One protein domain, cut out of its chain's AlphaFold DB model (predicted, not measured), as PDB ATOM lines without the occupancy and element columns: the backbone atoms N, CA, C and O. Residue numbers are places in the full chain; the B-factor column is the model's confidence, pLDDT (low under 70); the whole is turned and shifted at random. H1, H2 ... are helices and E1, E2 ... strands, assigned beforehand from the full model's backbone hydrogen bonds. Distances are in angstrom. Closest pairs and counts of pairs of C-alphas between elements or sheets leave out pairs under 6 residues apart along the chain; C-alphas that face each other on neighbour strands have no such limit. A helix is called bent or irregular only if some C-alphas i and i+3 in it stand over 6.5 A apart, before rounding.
ATOM      1  N   ASN A   2      94.633  -3.300   5.217       85.75
ATOM      2  CA  ASN A   2      94.525  -4.035   6.477       85.75
ATOM      3  C   ASN A   2      94.111  -3.092   7.630       85.75
ATOM      4  O   ASN A   2      94.075  -1.875   7.460       85.75
ATOM      5  N   SER A   3      93.776  -3.642   8.801       85.44
ATOM      6  CA  SER A   3      93.273  -2.856   9.943       85.44
ATOM      7  C   SER A   3      94.254  -1.766  10.415       85.44
ATOM      8  O   SER A   3      93.822  -0.650  10.697       85.44
ATOM      9  N   ALA A   4      95.565  -2.032  10.407       88.56
ATOM     10  CA  ALA A   4      96.575  -1.039  10.781       88.56
ATOM     11  C   ALA A   4      96.661   0.107   9.759       88.56
ATOM     12  O   ALA A   4      96.645   1.275  10.132       88.56
ATOM     13  N   GLU A   5      96.650  -0.217   8.463       89.38
ATOM     14  CA  GLU A   5      96.617   0.784   7.390       89.38
ATOM     15  C   GLU A   5      95.356   1.658   7.468       89.38
ATOM     16  O   GLU A   5      95.437   2.871   7.264       89.38
ATOM     17  N   ARG A   6      94.190   1.056   7.769       89.62
ATOM     18  CA  ARG A   6      92.928   1.789   7.971       89.62
ATOM     19  C   ARG A   6      93.081   2.779   9.131       89.62
ATOM     20  O   ARG A   6      92.802   3.960   8.958       89.62
ATOM     21  N   GLN A   7      93.590   2.324  10.275       92.44
ATOM     22  CA  GLN A   7      93.805   3.157  11.462       92.44
ATOM     23  C   GLN A   7      94.744   4.342  11.201       92.44
ATOM     24  O   GLN A   7      94.414   5.476  11.559       92.44
ATOM     25  N   ASP A   8      95.887   4.101  10.558       93.75
ATOM     26  CA  ASP A   8      96.863   5.149  10.248       93.75
ATOM     27  C   ASP A   8      96.278   6.199   9.302       93.75
ATOM     28  O   ASP A   8      96.467   7.402   9.503       93.75
ATOM     29  N   PHE A   9      95.512   5.762   8.301       94.75
ATOM     30  CA  PHE A   9      94.833   6.666   7.383       94.75
ATOM     31  C   PHE A   9      93.804   7.554   8.093       94.75
ATOM     32  O   PHE A   9      93.809   8.769   7.892       94.75
ATOM     33  N   ILE A  10      92.954   6.979   8.950       95.06
ATOM     34  CA  ILE A  10      91.931   7.742   9.680       95.06
ATOM     35  C   ILE A  10      92.569   8.757  10.629       95.06
ATOM     36  O   ILE A  10      92.188   9.931  10.628       95.06
ATOM     37  N   ASN A  11      93.593   8.344  11.377       93.25
ATOM     38  CA  ASN A  11      94.332   9.243  12.260       93.25
ATOM     39  C   ASN A  11      95.006  10.375  11.474       93.25
ATOM     40  O   ASN A  11      94.979  11.531  11.904       93.25
ATOM     41  N   ASN A  12      95.571  10.071  10.299       94.38
ATOM     42  CA  ASN A  12      96.159  11.081   9.425       94.38
ATOM     43  C   ASN A  12      95.110  12.082   8.928       94.38
ATOM     44  O   ASN A  12      95.373  13.280   8.952       94.38
ATOM     45  N   LEU A  13      93.926  11.622   8.507       95.00
ATOM     46  CA  LEU A  13      92.842  12.511   8.081       95.00
ATOM     47  C   LEU A  13      92.386  13.443   9.205       95.00
ATOM     48  O   LEU A  13      92.232  14.643   8.971       95.00
ATOM     49  N   ALA A  14      92.199  12.905  10.411       93.06
ATOM     50  CA  ALA A  14      91.725  13.669  11.560       93.06
ATOM     51  C   ALA A  14      92.719  14.757  11.994       93.06
ATOM     52  O   ALA A  14      92.306  15.843  12.397       93.06
ATOM     53  N   ALA A  15      94.023  14.499  11.854       94.38
ATOM     54  CA  ALA A  15      95.080  15.434  12.234       94.38
ATOM     55  C   ALA A  15      95.304  16.590  11.237       94.38
ATOM     56  O   ALA A  15      96.027  17.532  11.561       94.38
ATOM     57  N   LYS A  16      94.717  16.542  10.030       96.06
ATOM     58  CA  LYS A  16      94.957  17.554   8.988       96.06
ATOM     59  C   LYS A  16      94.383  18.915   9.359       96.06
ATOM     60  O   LYS A  16      93.190  19.063   9.626       96.06
ATOM     61  N   THR A  17      95.226  19.932   9.232       95.31
ATOM     62  CA  THR A  17      94.821  21.338   9.222       95.31
ATOM     63  C   THR A  17      93.934  21.649   8.013       95.31
ATOM     64  O   THR A  17      93.930  20.934   7.011       95.31
ATOM     65  N   LEU A  18      93.215  22.772   8.063       91.75
ATOM     66  CA  LEU A  18      92.342  23.216   6.970       91.75
ATOM     67  C   LEU A  18      93.076  23.317   5.618       91.75
ATOM     68  O   LEU A  18      92.537  22.903   4.594       91.75
ATOM     69  N   GLU A  19      94.310  23.827   5.605       93.75
ATOM     70  CA  GLU A  19      95.103  23.956   4.373       93.75
ATOM     71  C   GLU A  19      95.613  22.609   3.845       93.75
ATOM     72  O   GLU A  19      95.780  22.439   2.638       93.75
ATOM     73  N   GLU A  20      95.824  21.627   4.723       96.69
ATOM     74  CA  GLU A  20      96.166  20.263   4.318       96.69
ATOM     75  C   GLU A  20      94.947  19.507   3.791       96.69
ATOM     76  O   GLU A  20      95.080  18.764   2.817       96.69
ATOM     77  N   ARG A  21      93.758  19.721   4.374       95.31
ATOM     78  CA  ARG A  21      92.502  19.139   3.874       95.31
ATOM     79  C   ARG A  21      92.234  19.561   2.429       95.31
ATOM     80  O   ARG A  21      92.060  18.693   1.583       95.31
ATOM     81  N   LYS A  22      92.368  20.857   2.117       90.94
ATOM     82  CA  LYS A  22      92.209  21.407   0.751       90.94
ATOM     83  C   LYS A  22      93.128  20.789  -0.303       90.94
ATOM     84  O   LYS A  22      92.820  20.853  -1.485       90.94
ATOM     85  N   LYS A  23      94.284  20.260   0.108       93.62
ATOM     86  CA  LYS A  23      95.276  19.634  -0.783       93.62
ATOM     87  C   LYS A  23      95.188  18.110  -0.786       93.62
ATOM     88  O   LYS A  23      95.901  17.462  -1.547       93.62
ATOM     89  N   THR A  24      94.378  17.536   0.098       96.44
ATOM     90  CA  THR A  24      94.243  16.092   0.238       96.44
ATOM     91  C   THR A  24      93.085  15.626  -0.628       96.44
ATOM     92  O   THR A  24      91.934  15.975  -0.366       96.44
ATOM     93  N   ILE A  25      93.410  14.820  -1.636       96.50
ATOM     94  CA  ILE A  25      92.420  14.169  -2.489       96.50
ATOM     95  C   ILE A  25      91.914  12.912  -1.782       96.50
ATOM     96  O   ILE A  25      92.713  12.048  -1.419       96.50
ATOM     97  N   LEU A  26      90.598  12.818  -1.606       96.31
ATOM     98  CA  LEU A  26      89.898  11.621  -1.162       96.31
ATOM     99  C   LEU A  26      89.375  10.861  -2.380       96.31
ATOM    100  O   LEU A  26      88.546  11.364  -3.139       96.31
ATOM    101  N   THR A  27      89.875   9.643  -2.568       95.88
ATOM    102  CA  THR A  27      89.464   8.791  -3.688       95.88
ATOM    103  C   THR A  27      88.116   8.127  -3.424       95.88
ATOM    104  O   THR A  27      87.714   7.928  -2.275       95.88
ATOM    105  N   ARG A  28      87.440   7.690  -4.494       93.06
ATOM    106  CA  ARG A  28      86.228   6.854  -4.409       93.06
ATOM    107  C   ARG A  28      86.384   5.661  -3.453       93.06
ATOM    108  O   ARG A  28      85.481   5.377  -2.674       93.06
ATOM    109  N   GLU A  29      87.528   4.987  -3.487       94.25
ATOM    110  CA  GLU A  29      87.816   3.830  -2.628       94.25
ATOM    111  C   GLU A  29      87.947   4.219  -1.151       94.25
ATOM    112  O   GLU A  29      87.402   3.539  -0.283       94.25
ATOM    113  N   GLN A  30      88.621   5.335  -0.858       95.38
ATOM    114  CA  GLN A  30      88.746   5.852   0.506       95.38
ATOM    115  C   GLN A  30      87.391   6.283   1.068       95.38
ATOM    116  O   GLN A  30      87.099   6.014   2.229       95.38
ATOM    117  N   LEU A  31      86.543   6.903   0.245       93.94
ATOM    118  CA  LEU A  31      85.180   7.280   0.623       93.94
ATOM    119  C   LEU A  31      84.316   6.056   0.952       93.94
ATOM    120  O   LEU A  31      83.643   6.053   1.980       93.94
ATOM    121  N   ASN A  32      84.387   5.000   0.138       92.69
ATOM    122  CA  ASN A  32      83.667   3.752   0.404       92.69
ATOM    123  C   ASN A  32      84.141   3.093   1.706       92.69
ATOM    124  O   ASN A  32      83.324   2.632   2.492       92.69
ATOM    125  N   MET A  33      85.450   3.095   1.966       94.38
ATOM    126  CA  MET A  33      85.995   2.578   3.222       94.38
ATOM    127  C   MET A  33      85.503   3.385   4.432       94.38
ATOM    128  O   MET A  33      85.190   2.806   5.466       94.38
ATOM    129  N   LEU A  34      85.427   4.715   4.327       94.00
ATOM    130  CA  LEU A  34      84.882   5.558   5.396       94.00
ATOM    131  C   LEU A  34      83.398   5.252   5.656       94.00
ATOM    132  O   LEU A  34      82.978   5.213   6.810       94.00
ATOM    133  N   GLU A  35      82.619   5.024   4.596       90.56
ATOM    134  CA  GLU A  35      81.210   4.631   4.696       90.56
ATOM    135  C   GLU A  35      81.041   3.248   5.348       90.56
ATOM    136  O   GLU A  35      80.215   3.107   6.248       90.56
ATOM    137  N   GLU A  36      81.847   2.260   4.944       91.75
ATOM    138  CA  GLU A  36      81.893   0.905   5.524       91.75
ATOM    139  C   GLU A  36      82.157   0.971   7.033       91.75
ATOM    140  O   GLU A  36      81.347   0.491   7.823       91.75
ATOM    141  N   LEU A  37      83.225   1.664   7.444       91.56
ATOM    142  CA  LEU A  37      83.594   1.815   8.857       91.56
ATOM    143  C   LEU A  37      82.504   2.516   9.674       91.56
ATOM    144  O   LEU A  37      82.244   2.148  10.820       91.56
ATOM    145  N   TYR A  38      81.846   3.520   9.091       90.12
ATOM    146  CA  TYR A  38      80.726   4.196   9.738       90.12
ATOM    147  C   TYR A  38      79.519   3.265   9.916       90.12
ATOM    148  O   TYR A  38      78.914   3.244  10.987       90.12
ATOM    149  N   ALA A  39      79.173   2.485   8.887       89.25
ATOM    150  CA  ALA A  39      78.052   1.547   8.923       89.25
ATOM    151  C   ALA A  39      78.282   0.390   9.911       89.25
ATOM    152  O   ALA A  39      77.339  -0.063  10.558       89.25
ATOM    153  N   GLU A  40      79.530  -0.053  10.055       91.75
ATOM    154  CA  GLU A  40      79.947  -1.077  11.019       91.75
ATOM    155  C   GLU A  40      80.035  -0.548  12.461       91.75
ATOM    156  O   GLU A  40      80.086  -1.336  13.407       91.75
ATOM    157  N   GLY A  41      80.035   0.776  12.648       89.44
ATOM    158  CA  GLY A  41      80.255   1.402  13.950       89.44
ATOM    159  C   GLY A  41      81.683   1.206  14.465       89.44
ATOM    160  O   GLY A  41      81.884   1.116  15.678       89.44
ATOM    161  N   ASP A  42      82.665   1.112  13.561       91.56
ATOM    162  CA  ASP A  42      84.063   0.900  13.935       91.56
ATOM    163  C   ASP A  42      84.569   2.094  14.772       91.56
ATOM    164  O   ASP A  42      84.541   3.239  14.300       91.56
ATOM    165  N   PRO A  43      85.067   1.869  16.006       90.38
ATOM    166  CA  PRO A  43      85.541   2.934  16.883       90.38
ATOM    167  C   PRO A  43      86.622   3.829  16.272       90.38
ATOM    168  O   PRO A  43      86.769   4.973  16.711       90.38
ATOM    169  N   VAL A  44      87.366   3.341  15.272       90.75
ATOM    170  CA  VAL A  44      88.399   4.114  14.576       90.75
ATOM    171  C   VAL A  44      87.851   5.402  13.977       90.75
ATOM    172  O   VAL A  44      88.540   6.418  13.972       90.75
ATOM    173  N   ILE A  45      86.600   5.392  13.511       91.44
ATOM    174  CA  ILE A  45      86.008   6.513  12.785       91.44
ATOM    175  C   ILE A  45      85.600   7.671  13.706       91.44
ATOM    176  O   ILE A  45      85.417   8.799  13.248       91.44
ATOM    177  N   ASN A  46      85.516   7.423  15.018       90.75
ATOM    178  CA  ASN A  46      85.033   8.391  16.003       90.75
ATOM    179  C   ASN A  46      85.858   9.683  16.037       90.75
ATOM    180  O   ASN A  46      85.319  10.742  16.345       90.75
ATOM    181  N   VAL A  47      87.145   9.622  15.675       91.00
ATOM    182  CA  VAL A  47      88.020  10.807  15.612       91.00
ATOM    183  C   VAL A  47      87.653  11.776  14.480       91.00
ATOM    184  O   VAL A  47      88.070  12.930  14.510       91.00
ATOM    185  N   LEU A  48      86.876  11.323  13.491       89.44
ATOM    186  CA  LEU A  48      86.360  12.140  12.391       89.44
ATOM    187  C   LEU A  48      84.913  12.596  12.618       89.44
ATOM    188  O   LEU A  48      84.395  13.357  11.803       89.44
ATOM    189  N   ILE A  49      84.240  12.157  13.687       85.38
ATOM    190  CA  ILE A  49      82.850  12.543  13.945       85.38
ATOM    191  C   ILE A  49      82.800  13.975  14.491       85.38
ATOM    192  O   ILE A  49      83.302  14.254  15.580       85.38
ATOM    193  N   ALA A  50      82.127  14.869  13.769       69.88
ATOM    194  CA  ALA A  50      81.749  16.187  14.268       69.88
ATOM    195  C   ALA A  50      80.242  16.207  14.558       69.88
ATOM    196  O   ALA A  50      79.440  15.619  13.833       69.88
ATOM    197  N   ASP A  51      79.848  16.858  15.651       64.12
ATOM    198  CA  ASP A  51      78.450  16.998  16.086       64.12
ATOM    199  C   ASP A  51      77.735  15.665  16.424       64.12
ATOM    200  O   ASP A  51      76.513  15.542  16.337       64.12
ATOM    201  N   GLY A  52      78.505  14.657  16.853       66.44
ATOM    202  CA  GLY A  52      78.013  13.446  17.526       66.44
ATOM    203  C   GLY A  52      77.331  12.396  16.644       66.44
ATOM    204  O   GLY A  52      76.910  11.370  17.168       66.44
ATOM    205  N   SER A  53      77.209  12.625  15.331       77.81
ATOM    206  CA  SER A  53      76.518  11.684  14.431       77.81
ATOM    207  C   SER A  53      76.976  11.691  12.970       77.81
ATOM    208  O   SER A  53      76.416  10.942  12.183       77.81
ATOM    209  N   LYS A  54      77.943  12.524  12.553       85.31
ATOM    210  CA  LYS A  54      78.368  12.591  11.142       85.31
ATOM    211  C   LYS A  54      79.873  12.746  10.994       85.31
ATOM    212  O   LYS A  54      80.514  13.407  11.804       85.31
ATOM    213  N   LEU A  55      80.419  12.172   9.926       89.19
ATOM    214  CA  LEU A  55      81.831  12.252   9.569       89.19
ATOM    215  C   LEU A  55      82.169  13.590   8.927       89.19
ATOM    216  O   LEU A  55      81.605  13.952   7.896       89.19
ATOM    217  N   ASP A  56      83.114  14.319   9.506       89.56
ATOM    218  CA  ASP A  56      83.559  15.597   8.976       89.56
ATOM    219  C   ASP A  56      84.602  15.434   7.873       89.56
ATOM    220  O   ASP A  56      85.790  15.239   8.132       89.56
ATOM    221  N   LEU A  57      84.149  15.607   6.632       91.12
ATOM    222  CA  LEU A  57      85.000  15.687   5.451       91.12
ATOM    223  C   LEU A  57      85.078  17.112   4.895       91.12
ATOM    224  O   LEU A  57      85.445  17.306   3.737       91.12
ATOM    225  N   SER A  58      84.771  18.127   5.703       88.56
ATOM    226  CA  SER A  58      84.833  19.517   5.255       88.56
ATOM    227  C   SER A  58      86.221  19.858   4.703       88.56
ATOM    228  O   SER A  58      87.240  19.505   5.304       88.56
ATOM    229  N   TYR A  59      86.237  20.625   3.611       89.94
ATOM    230  CA  TYR A  59      87.414  21.134   2.893       89.94
ATOM    231  C   TYR A  59      88.242  20.114   2.107       89.94
ATOM    232  O   TYR A  59      89.234  20.523   1.507       89.94
ATOM    233  N   PHE A  60      87.888  18.829   2.089       93.75
ATOM    234  CA  PHE A  60      88.642  17.851   1.305       93.75
ATOM    235  C   PHE A  60      88.400  17.986  -0.202       93.75
ATOM    236  O   PHE A  60      87.352  18.462  -0.657       93.75
ATOM    237  N   ASP A  61      89.397  17.560  -0.977       92.00
ATOM    238  CA  ASP A  61      89.310  17.500  -2.428       92.00
ATOM    239  C   ASP A  61      88.756  16.139  -2.864       92.00
ATOM    240  O   ASP A  61      89.306  15.093  -2.543       92.00
ATOM    241  N   MET A  62      87.639  16.148  -3.577       93.00
ATOM    242  CA  MET A  62      86.998  14.983  -4.187       93.00
ATOM    243  C   MET A  62      86.786  15.234  -5.685       93.00
ATOM    244  O   MET A  62      85.845  14.710  -6.275       93.00
ATOM    245  N   SER A  63      87.619  16.076  -6.302       88.12
ATOM    246  CA  SER A  63      87.529  16.415  -7.718       88.12
ATOM    247  C   SER A  63      87.896  15.240  -8.617       88.12
ATOM    248  O   SER A  63      88.662  14.343  -8.253       88.12
ATOM    249  N   GLU A  64      87.311  15.246  -9.814       88.94
ATOM    250  CA  GLU A  64      87.511  14.233 -10.856       88.94
ATOM    251  C   GLU A  64      87.121  12.803 -10.421       88.94
ATOM    252  O   GLU A  64      87.460  11.835 -11.101       88.94
ATOM    253  N   GLN A  65      86.373  12.654  -9.320       91.38
ATOM    254  CA  GLN A  65      85.919  11.352  -8.831       91.38
ATOM    255  C   GLN A  65      84.619  10.905  -9.517       91.38
ATOM    256  O   GLN A  65      83.747  11.709  -9.860       91.38
ATOM    257  N   ASP A  66      84.459   9.591  -9.672       89.00
ATOM    258  CA  ASP A  66      83.168   8.985 -10.002       89.00
ATOM    259  C   ASP A  66      82.414   8.664  -8.708       89.00
ATOM    260  O   ASP A  66      82.762   7.725  -7.991       89.00
ATOM    261  N   LEU A  67      81.404   9.475  -8.395       88.44
ATOM    262  CA  LEU A  67      80.661   9.443  -7.132       88.44
ATOM    263  C   LEU A  67      79.220   8.952  -7.325       88.44
ATOM    264  O   LEU A  67      78.404   9.043  -6.407       88.44
ATOM    265  N   ARG A  68      78.913   8.393  -8.502       84.44
ATOM    266  CA  ARG A  68      77.613   7.780  -8.798       84.44
ATOM    267  C   ARG A  68      77.313   6.663  -7.797       84.44
ATOM    268  O   ARG A  68      78.190   5.847  -7.490       84.44
ATOM    269  N   GLY A  69      76.101   6.669  -7.249       82.50
ATOM    270  CA  GLY A  69      75.638   5.740  -6.224       82.50
ATOM    271  C   GLY A  69      76.286   5.909  -4.847       82.50
ATOM    272  O   GLY A  69      76.066   5.068  -3.985       82.50
ATOM    273  N   PHE A  70      77.120   6.932  -4.602       86.44
ATOM    274  CA  PHE A  70      77.614   7.168  -3.242       86.44
ATOM    275  C   PHE A  70      76.546   7.791  -2.357       86.44
ATOM    276  O   PHE A  70      75.875   8.743  -2.756       86.44
ATOM    277  N   ASN A  71      76.470   7.317  -1.120       82.69
ATOM    278  CA  ASN A  71      75.568   7.856  -0.127       82.69
ATOM    279  C   ASN A  71      76.278   8.878   0.769       82.69
ATOM    280  O   ASN A  71      77.013   8.540   1.694       82.69
ATOM    281  N   PHE A  72      75.984  10.157   0.551       83.00
ATOM    282  CA  PHE A  72      76.594  11.250   1.313       83.00
ATOM    283  C   PHE A  72      75.912  11.554   2.662       83.00
ATOM    284  O   PHE A  72      76.277  12.512   3.342       83.00
ATOM    285  N   ALA A  73      74.928  10.759   3.088       79.56
ATOM    286  CA  ALA A  73      74.074  11.067   4.243       79.56
ATOM    287  C   ALA A  73      74.801  11.305   5.566       79.56
ATOM    288  O   ALA A  73      74.378  12.130   6.381       79.56
ATOM    289  N   ASN A  74      75.863  10.531   5.763       83.31
ATOM    290  CA  ASN A  74      76.579  10.428   7.023       83.31
ATOM    291  C   ASN A  74      77.786  11.370   7.065       83.31
ATOM    292  O   ASN A  74      78.587  11.288   7.991       83.31
ATOM    293  N   PHE A  75      77.922  12.266   6.080       85.94
ATOM    294  CA  PHE A  75      79.087  13.126   5.916       85.94
ATOM    295  C   PHE A  75      78.725  14.612   6.020       85.94
ATOM    296  O   PHE A  75      77.695  15.072   5.526       85.94
ATOM    297  N   ILE A  76      79.611  15.390   6.638       83.75
ATOM    298  CA  ILE A  76      79.626  16.853   6.580       83.75
ATOM    299  C   ILE A  76      80.594  17.258   5.468       83.75
ATOM    300  O   ILE A  76      81.761  16.876   5.492       83.75
ATOM    301  N   LEU A  77      80.110  18.044   4.504       84.12
ATOM    302  CA  LEU A  77      80.818  18.323   3.246       84.12
ATOM    303  C   LEU A  77      81.105  19.817   3.021       84.12
ATOM    304  O   LEU A  77      81.194  20.271   1.880       84.12
ATOM    305  N   LYS A  78      81.249  20.620   4.081       82.38
ATOM    306  CA  LYS A  78      81.410  22.082   3.939       82.38
ATOM    307  C   LYS A  78      82.639  22.404   3.089       82.38
ATOM    308  O   LYS A  78      83.730  21.928   3.391       82.38
ATOM    309  N   ASN A  79      82.478  23.253   2.075       80.19
ATOM    310  CA  ASN A  79      83.562  23.699   1.192       80.19
ATOM    311  C   ASN A  79      84.400  22.567   0.552       80.19
ATOM    312  O   ASN A  79      85.596  22.754   0.325       80.19
ATOM    313  N   CYS A  80      83.817  21.391   0.296       86.50
ATOM    314  CA  CYS A  80      84.508  20.342  -0.461       86.50
ATOM    315  C   CYS A  80      84.645  20.725  -1.940       86.50
ATOM    316  O   CYS A  80      83.783  21.408  -2.507       86.50
ATOM    317  N   ASN A  81      85.716  20.248  -2.574       83.25
ATOM    318  CA  ASN A  81      85.922  20.395  -4.012       83.25
ATOM    319  C   ASN A  81      85.393  19.155  -4.743       83.25
ATOM    320  O   ASN A  81      85.955  18.081  -4.596       83.25
ATOM    321  N   PHE A  82      84.350  19.306  -5.558       85.62
ATOM    322  CA  PHE A  82      83.785  18.245  -6.401       85.62
ATOM    323  C   PHE A  82      83.966  18.529  -7.893       85.62
ATOM    324  O   PHE A  82      83.303  17.916  -8.734       85.62
ATOM    325  N   ARG A  83      84.863  19.451  -8.254       79.62
ATOM    326  CA  ARG A  83      85.076  19.878  -9.637       79.62
ATOM    327  C   ARG A  83      85.250  18.677 -10.575       79.62
ATOM    328  O   ARG A  83      86.019  17.771 -10.275       79.62
ATOM    329  N   LYS A  84      84.562  18.693 -11.724       78.81
ATOM    330  CA  LYS A  84      84.563  17.619 -12.747       78.81
ATOM    331  C   LYS A  84      84.143  16.221 -12.255       78.81
ATOM    332  O   LYS A  84      84.348  15.244 -12.974       78.81
ATOM    333  N   SER A  85      83.584  16.098 -11.056       85.62
ATOM    334  CA  SER A  85      83.118  14.802 -10.555       85.62
ATOM    335  C   SER A  85      81.809  14.394 -11.223       85.62
ATOM    336  O   SER A  85      81.082  15.232 -11.769       85.62
ATOM    337  N   ARG A  86      81.509  13.096 -11.185       79.44
ATOM    338  CA  ARG A  86      80.294  12.524 -11.777       79.44
ATOM    339  C   ARG A  86      79.314  12.122 -10.691       79.44
ATOM    340  O   ARG A  86      79.696  11.393  -9.779       79.44
ATOM    341  N   PHE A  87      78.058  12.524 -10.846       80.62
ATOM    342  CA  PHE A  87      76.969  12.134  -9.957       80.62
ATOM    343  C   PHE A  87      75.825  11.503 -10.753       80.62
ATOM    344  O   PHE A  87      75.686  11.697 -11.960       80.62
ATOM    345  N   ASP A  88      75.027  10.705 -10.061       73.62
ATOM    346  CA  ASP A  88      73.717  10.234 -10.503       73.62
ATOM    347  C   ASP A  88      72.626  10.817  -9.596       73.62
ATOM    348  O   ASP A  88      72.911  11.541  -8.642       73.62
ATOM    349  N   GLY A  89      71.363  10.534  -9.907       63.97
ATOM    350  CA  GLY A  89      70.233  11.201  -9.271       63.97
ATOM    351  C   GLY A  89      70.145  10.866  -7.791       63.97
ATOM    352  O   GLY A  89      69.775  11.722  -6.994       63.97
ATOM    353  N   GLU A  90      70.549   9.652  -7.414       69.56
ATOM    354  CA  GLU A  90      70.581   9.199  -6.030       69.56
ATOM    355  C   GLU A  90      71.715   9.861  -5.243       69.56
ATOM    356  O   GLU A  90      71.451  10.485  -4.215       69.56
ATOM    357  N   SER A  91      72.955   9.822  -5.743       74.12
ATOM    358  CA  SER A  91      74.089  10.481  -5.079       74.12
ATOM    359  C   SER A  91      73.872  11.991  -4.971       74.12
ATOM    360  O   SER A  91      74.056  12.559  -3.894       74.12
ATOM    361  N   LEU A  92      73.350  12.633  -6.019       69.56
ATOM    362  CA  LEU A  92      72.994  14.049  -5.998       69.56
ATOM    363  C   LEU A  92      71.840  14.343  -5.026       69.56
ATOM    364  O   LEU A  92      71.928  15.304  -4.263       69.56
ATOM    365  N   LYS A  93      70.798  13.497  -4.975       66.69
ATOM    366  CA  LYS A  93      69.735  13.592  -3.958       66.69
ATOM    367  C   LYS A  93      70.335  13.498  -2.560       66.69
ATOM    368  O   LYS A  93      70.026  14.345  -1.735       66.69
ATOM    369  N   THR A  94      71.232  12.552  -2.277       68.06
ATOM    370  CA  THR A  94      71.829  12.453  -0.933       68.06
ATOM    371  C   THR A  94      72.640  13.688  -0.546       68.06
ATOM    372  O   THR A  94      72.553  14.105   0.607       68.06
ATOM    373  N   ILE A  95      73.353  14.311  -1.490       67.31
ATOM    374  CA  ILE A  95      74.092  15.558  -1.248       67.31
ATOM    375  C   ILE A  95      73.119  16.711  -0.988       67.31
ATOM    376  O   ILE A  95      73.285  17.445  -0.018       67.31
ATOM    377  N   LEU A  96      72.096  16.868  -1.836       62.59
ATOM    378  CA  LEU A  96      71.261  18.072  -1.879       62.59
ATOM    379  C   LEU A  96      70.004  18.016  -1.002       62.59
ATOM    380  O   LEU A  96      69.614  19.031  -0.433       62.59
ATOM    381  N   SER A  97      69.350  16.860  -0.868       58.94
ATOM    382  CA  SER A  97      68.106  16.721  -0.098       58.94
ATOM    383  C   SER A  97      68.372  16.645   1.409       58.94
ATOM    384  O   SER A  97      67.597  17.182   2.198       58.94
ATOM    385  N   LYS A  98      69.491  16.036   1.828       54.81
ATOM    386  CA  LYS A  98      69.890  15.947   3.251       54.81
ATOM    387  C   LYS A  98      70.562  17.220   3.767       54.81
ATOM    388  O   LYS A  98      70.586  17.461   4.974       54.81
ATOM    389  N   ALA A  99      71.032  18.081   2.863       49.25
ATOM    390  CA  ALA A  99      71.438  19.444   3.196       49.25
ATOM    391  C   ALA A  99      70.301  20.268   3.814       49.25
ATOM    392  O   ALA A  99      70.556  21.073   4.712       49.25
ATOM    393  N   ASN A 100      69.056  20.004   3.407       45.66
ATOM    394  CA  ASN A 100      67.882  20.731   3.879       45.66
ATOM    395  C   ASN A 100      67.257  20.149   5.161       45.66
ATOM    396  O   ASN A 100      66.686  20.914   5.933       45.66
ATOM    397  N   SER A 101      67.383  18.841   5.431       49.53
ATOM    398  CA  SER A 101      66.845  18.228   6.661       49.53
ATOM    399  C   SER A 101      67.812  18.286   7.853       49.53
ATOM    400  O   SER A 101      67.364  18.440   8.987       49.53
ATOM    401  N   ASP A 102      69.133  18.238   7.614       45.38
ATOM    402  CA  ASP A 102      70.116  17.966   8.677       45.38
ATOM    403  C   ASP A 102      71.244  19.008   8.805       45.38
ATOM    404  O   ASP A 102      72.293  18.716   9.383       45.38
ATOM    405  N   LYS A 103      71.090  20.223   8.265       45.62
ATOM    406  CA  LYS A 103      72.152  21.255   8.292       45.62
ATOM    407  C   LYS A 103      73.494  20.772   7.705       45.62
ATOM    408  O   LYS A 103      74.552  21.259   8.126       45.62
ATOM    409  N   ILE A 104      73.496  19.854   6.727       47.97
ATOM    410  CA  ILE A 104      74.711  19.619   5.931       47.97
ATOM    411  C   ILE A 104      74.915  20.889   5.112       47.97
ATOM    412  O   ILE A 104      74.277  21.120   4.093       47.97
ATOM    413  N   SER A 105      75.760  21.774   5.626       51.41
ATOM    414  CA  SER A 105      76.065  23.022   4.949       51.41
ATOM    415  C   SER A 105      76.887  22.698   3.705       51.41
ATOM    416  O   SER A 105      78.072  22.395   3.789       51.41
ATOM    417  N   LEU A 106      76.233  22.784   2.548       57.50
ATOM    418  CA  LEU A 106      76.861  22.765   1.224       57.50
ATOM    419  C   LEU A 106      77.451  24.134   0.855       57.50
ATOM    420  O   LEU A 106      77.753  24.414  -0.307       57.50
ATOM    421  N   LYS A 107      77.584  25.032   1.841       58.62
ATOM    422  CA  LYS A 107      78.134  26.361   1.620       58.62
ATOM    423  C   LYS A 107      79.546  26.219   1.060       58.62
ATOM    424  O   LYS A 107      80.389  25.552   1.661       58.62
ATOM    425  N   GLY A 108      79.765  26.860  -0.085       52.41
ATOM    426  CA  GLY A 108      81.050  26.875  -0.775       52.41
ATOM    427  C   GLY A 108      81.422  25.573  -1.484       52.41
ATOM    428  O   GLY A 108      82.600  25.401  -1.784       52.41
ATOM    429  N   LEU A 109      80.469  24.669  -1.757       66.12
ATOM    430  CA  LEU A 109      80.729  23.549  -2.661       66.12
ATOM    431  C   LEU A 109      81.143  24.051  -4.046       66.12
ATOM    432  O   LEU A 109      80.476  24.898  -4.649       66.12
ATOM    433  N   ASP A 110      82.244  23.491  -4.543       66.75
ATOM    434  CA  ASP A 110      82.703  23.689  -5.911       66.75
ATOM    435  C   ASP A 110      82.258  22.506  -6.770       66.75
ATOM    436  O   ASP A 110      82.854  21.431  -6.730       66.75
ATOM    437  N   LEU A 111      81.203  22.723  -7.548       71.38
ATOM    438  CA  LEU A 111      80.651  21.746  -8.483       71.38
ATOM    439  C   LEU A 111      81.024  22.083  -9.930       71.38
ATOM    440  O   LEU A 111      80.433  21.543 -10.860       71.38
ATOM    441  N   ARG A 112      82.004  22.969 -10.160       68.31
ATOM    442  CA  ARG A 112      82.344  23.417 -11.515       68.31
ATOM    443  C   ARG A 112      82.635  22.235 -12.427       68.31
ATOM    444  O   ARG A 112      83.431  21.357 -12.092       68.31
ATOM    445  N   GLN A 113      82.057  22.257 -13.624       71.25
ATOM    446  CA  GLN A 113      82.209  21.188 -14.620       71.25
ATOM    447  C   GLN A 113      81.718  19.806 -14.151       71.25
ATOM    448  O   GLN A 113      82.044  18.818 -14.805       71.25
ATOM    449  N   ALA A 114      80.973  19.707 -13.045       72.38
ATOM    450  CA  ALA A 114      80.364  18.447 -12.644       72.38
ATOM    451  C   ALA A 114      79.317  18.012 -13.679       72.38
ATOM    452  O   ALA A 114      78.605  18.843 -14.262       72.38
ATOM    453  N   ASP A 115      79.232  16.703 -13.903       70.69
ATOM    454  CA  ASP A 115      78.196  16.112 -14.745       70.69
ATOM    455  C   ASP A 115      77.009  15.690 -13.876       70.69
ATOM    456  O   ASP A 115      77.105  14.748 -13.085       70.69
ATOM    457  N   LEU A 116      75.911  16.430 -14.025       71.62
ATOM    458  CA  LEU A 116      74.633  16.289 -13.330       71.62
ATOM    459  C   LEU A 116      73.501  16.116 -14.364       71.62
ATOM    460  O   LEU A 116      72.364  16.528 -14.134       71.62
TER     461      LEU A 116
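AT A GLANCE: This is residues 2 to 116 of the 303 residues of an uncharacterized protein of Alphaproteobacteria bacterium 33-17 (UniProt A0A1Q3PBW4). The chain winds in stacked turns from E1 to the last printed residue, a short solenoid made mostly of loops, with the helices H1, H3 and H4 gathered at one end of it. H5 forms one side of the last turn, toward the other end, and the short H2 lies at the edge of the helical end, beyond the last residues of H1. The printed part has 115 residues, with five named helices and one named strand in the order H1, H2, H3, H4, E1, H5; the class is mostly helix, though only 52 of the 115 residues are in named elements. The whole is compact, with a radius of gyration of the C-alphas of 13.3 A, and it spans 37 by 28 by 23 A along its three main axes.

IN THESE COORDINATES: H1, residues 3 to 15, measures 18.5 A from first to last C-alpha; it begins at C-alpha 3, at (93.273, -2.856, 9.943). H3, residues 28 to 40, measures 18.4 A, and H5, residues 89 to 101, measures 17.7 A; with 13 residues each, these three are the longest helices. H5 ends at C-alpha 101, at (66.845, 18.228, 6.661). H4, residues 43 to 48, measures 10.3 A, and H2, residues 18 to 21, measures 5.1 A. The strand E1, residues 54 to 56, measures 6.4 A from C-alpha 54, at (78.368, 12.591, 11.142). H4 is irregular, but only just: C-alphas 44 and 47 are 6.8 A apart. H5 is neither bent nor irregular, but only just: C-alphas 95 and 98 are 6.2 A apart.

HOW THE PARTS SIT: H1 touches H4, and their closest C-alphas, those of Ala 14 and Leu 48, are 5.6 A apart. The two run the same way at a shallow tilt of 21 degrees. H4 also touches H3, which meets it with residues 34 to 38 alone; the closest C-alphas, those of Tyr 38 and Ile 45, are 6.5 A apart. H3 and H4 run opposite ways at a steep tilt of 58 degrees. H1 and H3 are near each other, with 7 pairs of C-alphas within 10 A. H1 and H2 are close but not clearly touching: their closest C-alphas, those of Leu 13 and Arg 21, are 7.9 A apart. From H4 outward, the closest C-alphas to E1 are those of Leu 48 and Leu 55, 5.3 A apart. H3 and E1 are apart, but only just, at 8.1 A. E1 pairs with no named strand, but residues 54 to 55 pair antiparallel with residues 49 to 50, and residues 55 to 56 pair parallel with residues 75 to 76. H5 touches no helix and is apart from E1. In H1 and H3 every O i to N i+4 pair is within hydrogen-bond range; in H5 it is 5 of 9, in H4 0 of 2 with 2 of 3 O i to N i+3 pairs within range, and H2 is too short for an O i to N i+4 pair.

THE WHOLE: The two C-alphas farthest apart are those of Ala 4 and Leu 116, 36.9 A. The printed part runs from residue 2 to residue 116 and has no cut. The link from E1 to H5 is long, with 32 residues, and residues 102 to 116 after H5 hold no named element. The links from H1 to H2, H3 to H4 and H4 to E1 are tight, and that from H2 to H3 is short. The mean pLDDT of the printed part is 81.9, while that of H5 is 62. Confidence is under 70 at 25 residues: 50 to 52, 89 to 90, 92 to 110 and 112.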